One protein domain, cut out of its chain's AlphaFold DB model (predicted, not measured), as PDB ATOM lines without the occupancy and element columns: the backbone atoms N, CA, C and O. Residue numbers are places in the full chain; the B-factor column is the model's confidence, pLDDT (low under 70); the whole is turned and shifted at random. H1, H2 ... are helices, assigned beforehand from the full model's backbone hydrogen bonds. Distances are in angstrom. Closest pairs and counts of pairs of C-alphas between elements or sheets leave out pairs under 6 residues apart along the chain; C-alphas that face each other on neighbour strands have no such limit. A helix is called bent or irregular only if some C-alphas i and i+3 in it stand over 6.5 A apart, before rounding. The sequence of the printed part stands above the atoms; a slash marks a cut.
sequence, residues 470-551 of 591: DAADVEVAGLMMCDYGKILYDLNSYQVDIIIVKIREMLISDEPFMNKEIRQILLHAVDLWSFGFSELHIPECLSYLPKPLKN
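Overview. This is residues 470 to 551 of the 591 residues of an uncharacterized protein of Diploscapter pachys (UniProt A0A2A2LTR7). A long helix, H1, folds back on itself into two arms, H1a and H1b, and a second helix, H2, packs on both, so that three helical rods lie side by side as a small bundle with their centres in a triangle. A tail with no named element, residues 531 to 551, follows H2 on the outside. The printed part has 82 residues with two named helices, H1 then H2, and no named strand; the class is all helix. It is compact, with a radius of gyration of the C-alphas of 12.2 A, and rounded, spanning 33 by 28 by 24 A.

Arrangement. H1, residues 471 to 508, was assigned as one helix by its hydrogen bonds but is bent: C-alphas 491 and 494 are 9.3 A apart. Its arms, H1a, residues 471 to 491, and H1b, residues 494 to 508, run opposite ways at a shallow tilt of 30 degrees. They only just touch, with 3 pairs of C-alphas within 8 A, through residues 485 to 489 of H1a and residue 496 of H1b alone; the closest C-alphas, of Tyr 489 and Val 496, are 6.0 A apart. H2, residues 516 to 530, touches H1a, the same way at a shallow tilt of 12 degrees, the closest C-alphas being those of Cys 482 and Ala 525, 5.1 A apart. H1b and H2 form a helical hairpin and touch, their closest C-alphas, of Leu 507 and Arg 519, 6.5 A apart; they run opposite ways at a tilt of 36 degrees, only just steep. Every O i to N i+4 pair is within hydrogen-bond range in H1b and H2, and 15 of 17 are in H1a.

Along the chain. H1a begins at C-alpha 471, (-3.055, 28.429, 11.523), and is 27.1 A long; it is irregular, C-alphas 483 and 486 being 8.0 A apart, with a kink of 73 degrees near residue 484. H1b is 21.7 A long. H2 is 20.8 A long and ends at C-alpha 530, (-10.094, 31.720, -11.009).

Size, cuts and confidence. The C-alphas farthest apart, of Asp 490 and Pro 512, are 33.6 A apart. The printed part has no cut, and the link from H1 to H2 is short, with 7 residues. Residues 541 to 551 have pLDDT under 70.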
ATOM      1  N   ASP A 470      -6.092  31.688  13.723       90.12
ATOM      2  CA  ASP A 470      -4.861  30.904  13.851       90.12
ATOM      3  C   ASP A 470      -4.625  29.991  12.638       90.12
ATOM      4  O   ASP A 470      -5.479  29.859  11.759       90.12
ATOM      5  N   ALA A 471      -3.461  29.333  12.604       89.31
ATOM      6  CA  ALA A 471      -3.055  28.429  11.523       89.31
ATOM      7  C   ALA A 471      -4.160  27.440  11.115       89.31
ATOM      8  O   ALA A 471      -4.454  27.270   9.934       89.31
ATOM      9  N   ALA A 472      -4.790  26.800  12.098       88.56
ATOM     10  CA  ALA A 472      -5.769  25.757  11.850       88.56
ATOM     11  C   ALA A 472      -7.141  26.330  11.465       88.56
ATOM     12  O   ALA A 472      -7.864  25.678  10.721       88.56
ATOM     13  N   ASP A 473      -7.509  27.534  11.920       92.06
ATOM     14  CA  ASP A 473      -8.710  28.230  11.430       92.06
ATOM     15  C   ASP A 473      -8.608  28.523   9.928       92.06
ATOM     16  O   ASP A 473      -9.533  28.221   9.170       92.06
ATOM     17  N   VAL A 474      -7.457  29.046   9.493       91.44
ATOM     18  CA  VAL A 474      -7.200  29.377   8.084       91.44
ATOM     19  C   VAL A 474      -7.099  28.119   7.227       91.44
ATOM     20  O   VAL A 474      -7.638  28.083   6.120       91.44
ATOM     21  N   GLU A 475      -6.480  27.060   7.749       91.25
ATOM     22  CA  GLU A 475      -6.463  25.746   7.105       91.25
ATOM     23  C   GLU A 475      -7.888  25.220   6.872       91.25
ATOM     24  O   GLU A 475      -8.227  24.830   5.755       91.25
ATOM     25  N   VAL A 476      -8.759  25.257   7.894       91.44
ATOM     26  CA  VAL A 476     -10.166  24.841   7.759       91.44
ATOM     27  C   VAL A 476     -10.875  25.685   6.711       91.44
ATOM     28  O   VAL A 476     -11.567  25.128   5.862       91.44
ATOM     29  N   ALA A 477     -10.715  27.008   6.756       92.00
ATOM     30  CA  ALA A 477     -11.361  27.911   5.813       92.00
ATOM     31  C   ALA A 477     -10.938  27.617   4.366       92.00
ATOM     32  O   ALA A 477     -11.789  27.511   3.480       92.00
ATOM     33  N   GLY A 478      -9.641  27.408   4.144       90.12
ATOM     34  CA  GLY A 478      -9.094  27.029   2.847       90.12
ATOM     35  C   GLY A 478      -9.620  25.679   2.356       90.12
ATOM     36  O   GLY A 478     -10.084  25.584   1.223       90.12
ATOM     37  N   LEU A 479      -9.647  24.656   3.215       90.50
ATOM     38  CA  LEU A 479     -10.201  23.342   2.869       90.50
ATOM     39  C   LEU A 479     -11.698  23.412   2.535       90.50
ATOM     40  O   LEU A 479     -12.127  22.822   1.549       90.50
ATOM     41  N   MET A 480     -12.494  24.174   3.295       92.19
ATOM     42  CA  MET A 480     -13.919  24.366   2.984       92.19
ATOM     43  C   MET A 480     -14.122  25.077   1.642       92.19
ATOM     44  O   MET A 480     -15.048  24.734   0.907       92.19
ATOM     45  N   MET A 481     -13.252  26.027   1.291       91.62
ATOM     46  CA  MET A 481     -13.269  26.681  -0.019       91.62
ATOM     47  C   MET A 481     -12.874  25.734  -1.156       91.62
ATOM     48  O   MET A 481     -13.486  25.789  -2.219       91.62
ATOM     49  N   CYS A 482     -11.909  24.839  -0.943       89.12
ATOM     50  CA  CYS A 482     -11.547  23.823  -1.930       89.12
ATOM     51  C   CYS A 482     -12.680  22.804  -2.138       89.12
ATOM     52  O   CYS A 482     -13.072  22.539  -3.272       89.12
ATOM     53  N   ASP A 483     -13.243  22.275  -1.050       87.94
ATOM     54  CA  ASP A 483     -14.221  21.183  -1.100       87.94
ATOM     55  C   ASP A 483     -15.632  21.659  -1.495       87.94
ATOM     56  O   ASP A 483     -16.356  20.961  -2.208       87.94
ATOM     57  N   TYR A 484     -16.044  22.849  -1.040       90.62
ATOM     58  CA  TYR A 484     -17.410  23.367  -1.200       90.62
ATOM     59  C   TYR A 484     -17.484  24.678  -1.993       90.62
ATOM     60  O   TYR A 484     -18.573  25.233  -2.145       90.62
ATOM     61  N   GLY A 485     -16.369  25.175  -2.536       89.56
ATOM     62  CA  GLY A 485     -16.305  26.475  -3.212       89.56
ATOM     63  C   GLY A 485     -17.281  26.623  -4.376       89.56
ATOM     64  O   GLY A 485     -17.963  27.640  -4.474       89.56
ATOM     65  N   LYS A 486     -17.455  25.572  -5.190       90.44
ATOM     66  CA  LYS A 486     -18.455  25.558  -6.270       90.44
ATOM     67  C   LYS A 486     -19.879  25.759  -5.741       90.44
ATOM     68  O   LYS A 486     -20.626  26.577  -6.261       90.44
ATOM     69  N   ILE A 487     -20.228  25.045  -4.669       91.00
ATOM     70  CA  ILE A 487     -21.550  25.128  -4.033       91.00
ATOM     71  C   ILE A 487     -21.774  26.531  -3.458       91.00
ATOM     72  O   ILE A 487     -22.853  27.096  -3.618       91.00
ATOM     73  N   LEU A 488     -20.761  27.107  -2.801       92.00
ATOM     74  CA  LEU A 488     -20.823  28.477  -2.290       92.00
ATOM     75  C   LEU A 488     -20.997  29.495  -3.424       92.00
ATOM     76  O   LEU A 488     -21.798  30.417  -3.293       92.00
ATOM     77  N   TYR A 489     -20.289  29.315  -4.539       92.38
ATOM     78  CA  TYR A 489     -20.367  30.214  -5.688       92.38
ATOM     79  C   TYR A 489     -21.758  30.203  -6.328       92.38
ATOM     80  O   TYR A 489     -22.325  31.267  -6.578       92.38
ATOM     81  N   ASP A 490     -22.343  29.015  -6.499       91.50
ATOM     82  CA  ASP A 490     -23.701  28.847  -7.025       91.50
ATOM     83  C   ASP A 490     -24.767  29.452  -6.088       91.50
ATOM     84  O   ASP A 490     -25.818  29.911  -6.539       91.50
ATOM     85  N   LEU A 491     -24.505  29.473  -4.775       91.56
ATOM     86  CA  LEU A 491     -25.387  30.076  -3.775       91.56
ATOM     87  C   LEU A 491     -25.296  31.603  -3.735       91.56
ATOM     88  O   LEU A 491     -26.325  32.280  -3.651       91.56
ATOM     89  N   ASN A 492     -24.077  32.144  -3.704       92.25
ATOM     90  CA  ASN A 492     -23.818  33.578  -3.647       92.25
ATOM     91  C   ASN A 492     -22.384  33.897  -4.099       92.25
ATOM     92  O   ASN A 492     -21.460  33.967  -3.285       92.25
ATOM     93  N   SER A 493     -22.215  34.151  -5.396       92.94
ATOM     94  CA  SER A 493     -20.922  34.506  -5.994       92.94
ATOM     95  C   SER A 493     -20.294  35.759  -5.377       92.94
ATOM     96  O   SER A 493     -19.096  35.778  -5.123       92.94
ATOM     97  N   TYR A 494     -21.097  36.771  -5.037       93.12
ATOM     98  CA  TYR A 494     -20.604  38.020  -4.447       93.12
ATOM     99  C   TYR A 494     -19.939  37.811  -3.074       93.12
ATOM    100  O   TYR A 494     -18.886  38.378  -2.796       93.12
ATOM    101  N   GLN A 495     -20.529  36.980  -2.210       91.50
ATOM    102  CA  GLN A 495     -19.929  36.652  -0.909       91.50
ATOM    103  C   GLN A 495     -18.641  35.834  -1.067       91.50
ATOM    104  O   GLN A 495     -17.685  36.046  -0.323       91.50
ATOM    105  N   VAL A 496     -18.593  34.931  -2.053       93.38
ATOM    106  CA  VAL A 496     -17.370  34.192  -2.396       93.38
ATOM    107  C   VAL A 496     -16.262  35.143  -2.842       93.38
ATOM    108  O   VAL A 496     -15.134  35.006  -2.376       93.38
ATOM    109  N   ASP A 497     -16.572  36.140  -3.669       93.06
ATOM    110  CA  ASP A 497     -15.587  37.126  -4.120       93.06
ATOM    111  C   ASP A 497     -14.990  37.913  -2.940       93.06
ATOM    112  O   ASP A 497     -13.776  38.111  -2.884       93.06
ATOM    113  N   ILE A 498     -15.809  38.291  -1.947       93.62
ATOM    114  CA  ILE A 498     -15.334  38.934  -0.707       93.62
ATOM    115  C   ILE A 498     -14.365  38.015   0.050       93.62
ATOM    116  O   ILE A 498     -13.282  38.454   0.440       93.62
ATOM    117  N   ILE A 499     -14.726  36.741   0.228       93.38
ATOM    118  CA  ILE A 499     -13.868  35.751   0.893       93.38
ATOM    119  C   ILE A 499     -12.537  35.598   0.145       93.38
ATOM    120  O   ILE A 499     -11.478  35.562   0.766       93.38
ATOM    121  N   ILE A 500     -12.562  35.553  -1.188       93.88
ATOM    122  CA  ILE A 500     -11.352  35.430  -2.012       93.88
ATOM    123  C   ILE A 500     -10.455  36.661  -1.881       93.88
ATOM    124  O   ILE A 500      -9.234  36.513  -1.801       93.88
ATOM    125  N   VAL A 501     -11.024  37.867  -1.815       93.19
ATOM    126  CA  VAL A 501     -10.248  39.088  -1.544       93.19
ATOM    127  C   VAL A 501      -9.546  38.984  -0.189       93.19
ATOM    128  O   VAL A 501      -8.344  39.235  -0.118       93.19
ATOM    129  N   LYS A 502     -10.238  38.513   0.853       91.75
ATOM    130  CA  LYS A 502      -9.630  38.272   2.171       91.75
ATOM    131  C   LYS A 502      -8.539  37.209   2.154       91.75
ATOM    132  O   LYS A 502      -7.475  37.404   2.736       91.75
ATOM    133  N   ILE A 503      -8.747  36.115   1.426       91.81
ATOM    134  CA  ILE A 503      -7.721  35.083   1.233       91.81
ATOM    135  C   ILE A 503      -6.481  35.661   0.541       91.81
ATOM    136  O   ILE A 503      -5.357  35.347   0.932       91.81
ATOM    137  N   ARG A 504      -6.656  36.543  -0.448       92.56
ATOM    138  CA  ARG A 504      -5.542  37.235  -1.115       92.56
ATOM    139  C   ARG A 504      -4.808  38.193  -0.178       92.56
ATOM    140  O   ARG A 504      -3.582  38.197  -0.197       92.56
ATOM    141  N   GLU A 505      -5.527  38.948   0.654       90.50
ATOM    142  CA  GLU A 505      -4.926  39.782   1.709       90.50
ATOM    143  C   GLU A 505      -4.056  38.927   2.649       90.50
ATOM    144  O   GLU A 505      -2.900  39.269   2.898       90.50
ATOM    145  N   MET A 506      -4.552  37.762   3.086       88.50
ATOM    146  CA  MET A 506      -3.794  36.829   3.933       88.50
ATOM    147  C   MET A 506      -2.567  36.229   3.236       88.50
ATOM    148  O   MET A 506      -1.517  36.086   3.858       88.50
ATOM    149  N   LEU A 507      -2.667  35.883   1.948       88.31
ATOM    150  CA  LEU A 507      -1.545  35.334   1.176       88.31
ATOM    151  C   LEU A 507      -0.373  36.317   1.064       88.31
ATOM    152  O   LEU A 507       0.776  35.880   0.982       88.31
ATOM    153  N   ILE A 508      -0.655  37.618   1.064       88.62
ATOM    154  CA  ILE A 508       0.357  38.679   0.990       88.62
ATOM    155  C   ILE A 508       0.879  39.045   2.390       88.62
ATOM    156  O   ILE A 508       1.946  39.642   2.502       88.62
ATOM    157  N   SER A 509       0.170  38.665   3.456       85.00
ATOM    158  CA  SER A 509       0.583  38.964   4.825       85.00
ATOM    159  C   SER A 509       1.781  38.123   5.292       85.00
ATOM    160  O   SER A 509       1.949  36.950   4.924       85.00
ATOM    161  N   ASP A 510       2.578  38.724   6.176       82.94
ATOM    162  CA  ASP A 510       3.726  38.126   6.865       82.94
ATOM    163  C   ASP A 510       3.337  37.520   8.231       82.94
ATOM    164  O   ASP A 510       4.171  37.396   9.130       82.94
ATOM    165  N   GLU A 511       2.066  37.135   8.408       84.81
ATOM    166  CA  GLU A 511       1.588  36.537   9.660       84.81
ATOM    167  C   GLU A 511       2.403  35.287  10.055       84.81
ATOM    168  O   GLU A 511       2.634  34.396   9.225       84.81
ATOM    169  N   PRO A 512       2.780  35.139  11.339       81.69
ATOM    170  CA  PRO A 512       3.680  34.078  11.793       81.69
ATOM    171  C   PRO A 512       3.078  32.672  11.673       81.69
ATOM    172  O   PRO A 512       3.812  31.687  11.624       81.69
ATOM    173  N   PHE A 513       1.748  32.557  11.619       84.75
ATOM    174  CA  PHE A 513       1.051  31.279  11.476       84.75
ATOM    175  C   PHE A 513       0.939  30.800  10.014       84.75
ATOM    176  O   PHE A 513       0.525  29.665   9.779       84.75
ATOM    177  N   MET A 514       1.318  31.624   9.027       86.25
ATOM    178  CA  MET A 514       1.192  31.319   7.596       86.25
ATOM    179  C   MET A 514       2.323  30.416   7.087       86.25
ATOM    180  O   MET A 514       3.257  30.853   6.403       86.25
ATOM    181  N   ASN A 515       2.217  29.127   7.406       86.25
ATOM    182  CA  ASN A 515       3.148  28.093   6.965       86.25
ATOM    183  C   ASN A 515       2.993  27.750   5.461       86.25
ATOM    184  O   ASN A 515       2.069  28.194   4.773       86.25
ATOM    185  N   LYS A 516       3.926  26.948   4.930       85.19
ATOM    186  CA  LYS A 516       3.933  26.540   3.514       85.19
ATOM    187  C   LYS A 516       2.643  25.816   3.110       85.19
ATOM    188  O   LYS A 516       2.134  26.069   2.025       85.19
ATOM    189  N   GLU A 517       2.128  24.941   3.968       85.56
ATOM    190  CA  GLU A 517       0.945  24.115   3.694       85.56
ATOM    191  C   GLU A 517      -0.328  24.965   3.581       85.56
ATOM    192  O   GLU A 517      -1.062  24.848   2.603       85.56
ATOM    193  N   ILE A 518      -0.544  25.903   4.507       87.31
ATOM    194  CA  ILE A 518      -1.676  26.840   4.476       87.31
ATOM    195  C   ILE A 518      -1.603  27.717   3.228       87.31
ATOM    196  O   ILE A 518      -2.605  27.885   2.534       87.31
ATOM    197  N   ARG A 519      -0.415  28.233   2.885       88.88
ATOM    198  CA  ARG A 519      -0.226  29.016   1.653       88.88
ATOM    199  C   ARG A 519      -0.586  28.202   0.410       88.88
ATOM    200  O   ARG A 519      -1.224  28.744  -0.483       88.88
ATOM    201  N   GLN A 520      -0.233  26.918   0.365       87.50
ATOM    202  CA  GLN A 520      -0.608  26.027  -0.737       87.50
ATOM    203  C   GLN A 520      -2.122  25.798  -0.811       87.50
ATOM    204  O   GLN A 520      -2.685  25.897  -1.897       87.50
ATOM    205  N   ILE A 521      -2.784  25.553   0.325       88.19
ATOM    206  CA  ILE A 521      -4.244  25.375   0.392       88.19
ATOM    207  C   ILE A 521      -4.965  26.628  -0.108       88.19
ATOM    208  O   ILE A 521      -5.851  26.543  -0.956       88.19
ATOM    209  N   LEU A 522      -4.582  27.798   0.403       89.69
ATOM    210  CA  LEU A 522      -5.207  29.064   0.030       89.69
ATOM    211  C   LEU A 522      -4.954  29.422  -1.435       89.69
ATOM    212  O   LEU A 522      -5.866  29.892  -2.110       89.69
ATOM    213  N   LEU A 523      -3.742  29.176  -1.939       89.44
ATOM    214  CA  LEU A 523      -3.422  29.388  -3.349       89.44
ATOM    215  C   LEU A 523      -4.275  28.476  -4.239       89.44
ATOM    216  O   LEU A 523      -4.883  28.953  -5.190       89.44
ATOM    217  N   HIS A 524      -4.423  27.204  -3.860       87.62
ATOM    218  CA  HIS A 524      -5.284  26.265  -4.571       87.62
ATOM    219  C   HIS A 524      -6.758  26.701  -4.573       87.62
ATOM    220  O   HIS A 524      -7.416  26.625  -5.608       87.62
ATOM    221  N   ALA A 525      -7.274  27.224  -3.456       88.81
ATOM    222  CA  ALA A 525      -8.626  27.780  -3.395       88.81
ATOM    223  C   ALA A 525      -8.811  28.985  -4.343       88.81
ATOM    224  O   ALA A 525      -9.854  29.113  -4.990       88.81
ATOM    225  N   VAL A 526      -7.800  29.856  -4.459       90.56
ATOM    226  CA  VAL A 526      -7.807  31.001  -5.388       90.56
ATOM    227  C   VAL A 526      -7.717  30.546  -6.845       90.56
ATOM    228  O   VAL A 526      -8.405  31.114  -7.700       90.56
ATOM    229  N   ASP A 527      -6.914  29.525  -7.139       89.62
ATOM    230  CA  ASP A 527      -6.825  28.933  -8.474       89.62
ATOM    231  C   ASP A 527      -8.169  28.314  -8.869       89.62
ATOM    232  O   ASP A 527      -8.705  28.626  -9.932       89.62
ATOM    233  N   LEU A 528      -8.778  27.523  -7.980       88.50
ATOM    234  CA  LEU A 528     -10.112  26.966  -8.193       88.50
ATOM    235  C   LEU A 528     -11.129  28.066  -8.504       88.50
ATOM    236  O   LEU A 528     -11.825  27.960  -9.509       88.50
ATOM    237  N   TRP A 529     -11.181  29.148  -7.723       92.06
ATOM    238  CA  TRP A 529     -12.068  30.281  -8.017       92.06
ATOM    239  C   TRP A 529     -11.787  30.904  -9.395       92.06
ATOM    240  O   TRP A 529     -12.716  31.135 -10.169       92.06
ATOM    241  N   SER A 530     -10.512  31.101  -9.741       89.19
ATOM    242  CA  SER A 530     -10.094  31.720 -11.009       89.19
ATOM    243  C   SER A 530     -10.496  30.895 -12.238       89.19
ATOM    244  O   SER A 530     -10.754  31.461 -13.300       89.19
ATOM    245  N   PHE A 531     -10.592  29.571 -12.091       89.00
ATOM    246  CA  PHE A 531     -10.935  28.629 -13.163       89.00
ATOM    247  C   PHE A 531     -12.341  28.005 -13.010       89.00
ATOM    248  O   PHE A 531     -12.631  26.940 -13.566       89.00
ATOM    249  N   GLY A 532     -13.249  28.671 -12.287       83.50
ATOM    250  CA  GLY A 532     -14.663  28.277 -12.197       83.50
ATOM    251  C   GLY A 532     -14.921  27.009 -11.372       83.50
ATOM    252  O   GLY A 532     -15.797  26.214 -11.711       83.50
ATOM    253  N   PHE A 533     -14.130  26.802 -10.318       85.38
ATOM    254  CA  PHE A 533     -14.154  25.668  -9.386       85.38
ATOM    255  C   PHE A 533     -14.152  24.297 -10.078       85.38
ATOM    256  O   PHE A 533     -14.813  23.351  -9.646       85.38
ATOM    257  N   SER A 534     -13.412  24.199 -11.180       80.81
ATOM    258  CA  SER A 534     -13.220  22.970 -11.943       80.81
ATOM    259  C   SER A 534     -11.730  22.682 -12.045       80.81
ATOM    260  O   SER A 534     -11.005  23.415 -12.716       80.81
ATOM    261  N   GLU A 535     -11.277  21.595 -11.415       75.75
ATOM    262  CA  GLU A 535      -9.872  21.165 -11.491       75.75
ATOM    263  C   GLU A 535      -9.418  20.937 -12.944       75.75
ATOM    264  O   GLU A 535      -8.274  21.213 -13.281       75.75
ATOM    265  N   LEU A 536     -10.332  20.510 -13.822       77.94
ATOM    266  CA  LEU A 536     -10.071  20.264 -15.248       77.94
ATOM    267  C   LEU A 536      -9.704  21.529 -16.034       77.94
ATOM    268  O   LEU A 536      -9.117  21.429 -17.108       77.94
ATOM    269  N   HIS A 537     -10.088  22.708 -15.545       82.25
ATOM    270  CA  HIS A 537      -9.796  23.977 -16.213       82.25
ATOM    271  C   HIS A 537      -8.484  24.607 -15.737       82.25
ATOM    272  O   HIS A 537      -8.059  25.609 -16.312       82.25
ATOM    273  N   ILE A 538      -7.847  24.041 -14.706       81.06
ATOM    274  CA  ILE A 538      -6.580  24.542 -14.180       81.06
ATOM    275  C   ILE A 538      -5.455  24.112 -15.136       81.06
ATOM    276  O   ILE A 538      -5.294  22.916 -15.380       81.06
ATOM    277  N   PRO A 539      -4.653  25.052 -15.672       78.75
ATOM    278  CA  PRO A 539      -3.493  24.722 -16.492       78.75
ATOM    279  C   PRO A 539      -2.535  23.757 -15.783       78.75
ATOM    280  O   PRO A 539      -2.228  23.953 -14.608       78.75
ATOM    281  N   GLU A 540      -1.985  22.778 -16.514       70.69
ATOM    282  CA  GLU A 540      -1.073  21.752 -15.967       70.69
ATOM    283  C   GLU A 540       0.119  22.333 -15.187       70.69
ATOM    284  O   GLU A 540       0.594  21.745 -14.217       70.69
ATOM    285  N   CYS A 541       0.583  23.528 -15.564       67.19
ATOM    286  CA  CYS A 541       1.672  24.225 -14.878       67.19
ATOM    287  C   CYS A 541       1.332  24.662 -13.441       67.19
ATOM    288  O   CYS A 541       2.248  24.853 -12.643       67.19
ATOM    289  N   LEU A 542       0.047  24.790 -13.100       67.69
ATOM    290  CA  LEU A 542      -0.447  25.099 -11.753       67.69
ATOM    291  C   LEU A 542      -0.864  23.831 -10.982       67.69
ATOM    292  O   LEU A 542      -0.944  23.846  -9.757       67.69
ATOM    293  N   SER A 543      -1.048  22.700 -11.670       60.78
ATOM    294  CA  SER A 543      -1.435  21.407 -11.077       60.78
ATOM    295  C   SER A 543      -0.340  20.742 -10.235       60.78
ATOM    296  O   SER A 543      -0.616  19.772  -9.533       60.78
ATOM    297  N   TYR A 544       0.901  21.236 -10.305       51.81
ATOM    298  CA  TYR A 544       2.053  20.717  -9.555       51.81
ATOM    299  C   TYR A 544       2.096  21.156  -8.084       51.81
ATOM    300  O   TYR A 544       2.977  20.714  -7.340       51.81
ATOM    301  N   LEU A 545       1.173  22.014  -7.640       53.78
ATOM    302  CA  LEU A 545       0.980  22.264  -6.214       53.78
ATOM    303  C   LEU A 545       0.569  20.943  -5.542       53.78
ATOM    304  O   LEU A 545      -0.414  20.335  -5.968       53.78
ATOM    305  N   PRO A 546       1.310  20.461  -4.520       49.94
ATOM    306  CA  PRO A 546       0.918  19.269  -3.783       49.94
ATOM    307  C   PRO A 546      -0.520  19.446  -3.313       49.94
ATOM    308  O   PRO A 546      -0.825  20.426  -2.628       49.94
ATOM    309  N   LYS A 547      -1.403  18.518  -3.703       53.56
ATOM    310  CA  LYS A 547      -2.765  18.482  -3.171       53.56
ATOM    311  C   LYS A 547      -2.650  18.502  -1.644       53.56
ATOM    312  O   LYS A 547      -1.812  17.757  -1.119       53.56
ATOM    313  N   PRO A 548      -3.438  19.320  -0.925       46.81
ATOM    314  CA  PRO A 548      -3.486  19.197   0.522       46.81
ATOM    315  C   PRO A 548      -3.774  17.739   0.848       46.81
ATOM    316  O   PRO A 548      -4.667  17.154   0.235       46.81
ATOM    317  N   LEU A 549      -2.939  17.144   1.703       36.84
ATOM    318  CA  LEU A 549      -2.945  15.718   2.018       36.84
ATOM    319  C   LEU A 549      -4.376  15.255   2.322       36.84
ATOM    320  O   LEU A 549      -4.862  15.366   3.447       36.84
ATOM    321  N   LYS A 550      -5.054  14.702   1.311       36.81
ATOM    322  CA  LYS A 550      -6.219  13.856   1.516       36.81
ATOM    323  C   LYS A 550      -5.673  12.623   2.216       36.81
ATOM    324  O   LYS A 550      -5.144  11.727   1.572       36.81
ATOM    325  N   ASN A 551      -5.807  12.555   3.538       29.77
ATOM    326  CA  ASN A 551      -5.737  11.287   4.266       29.77
ATOM    327  C   ASN A 551      -6.996  10.451   3.969       29.77
ATOM    328  O   ASN A 551      -7.740  10.063   4.864       29.77
TER     329      ASN A 551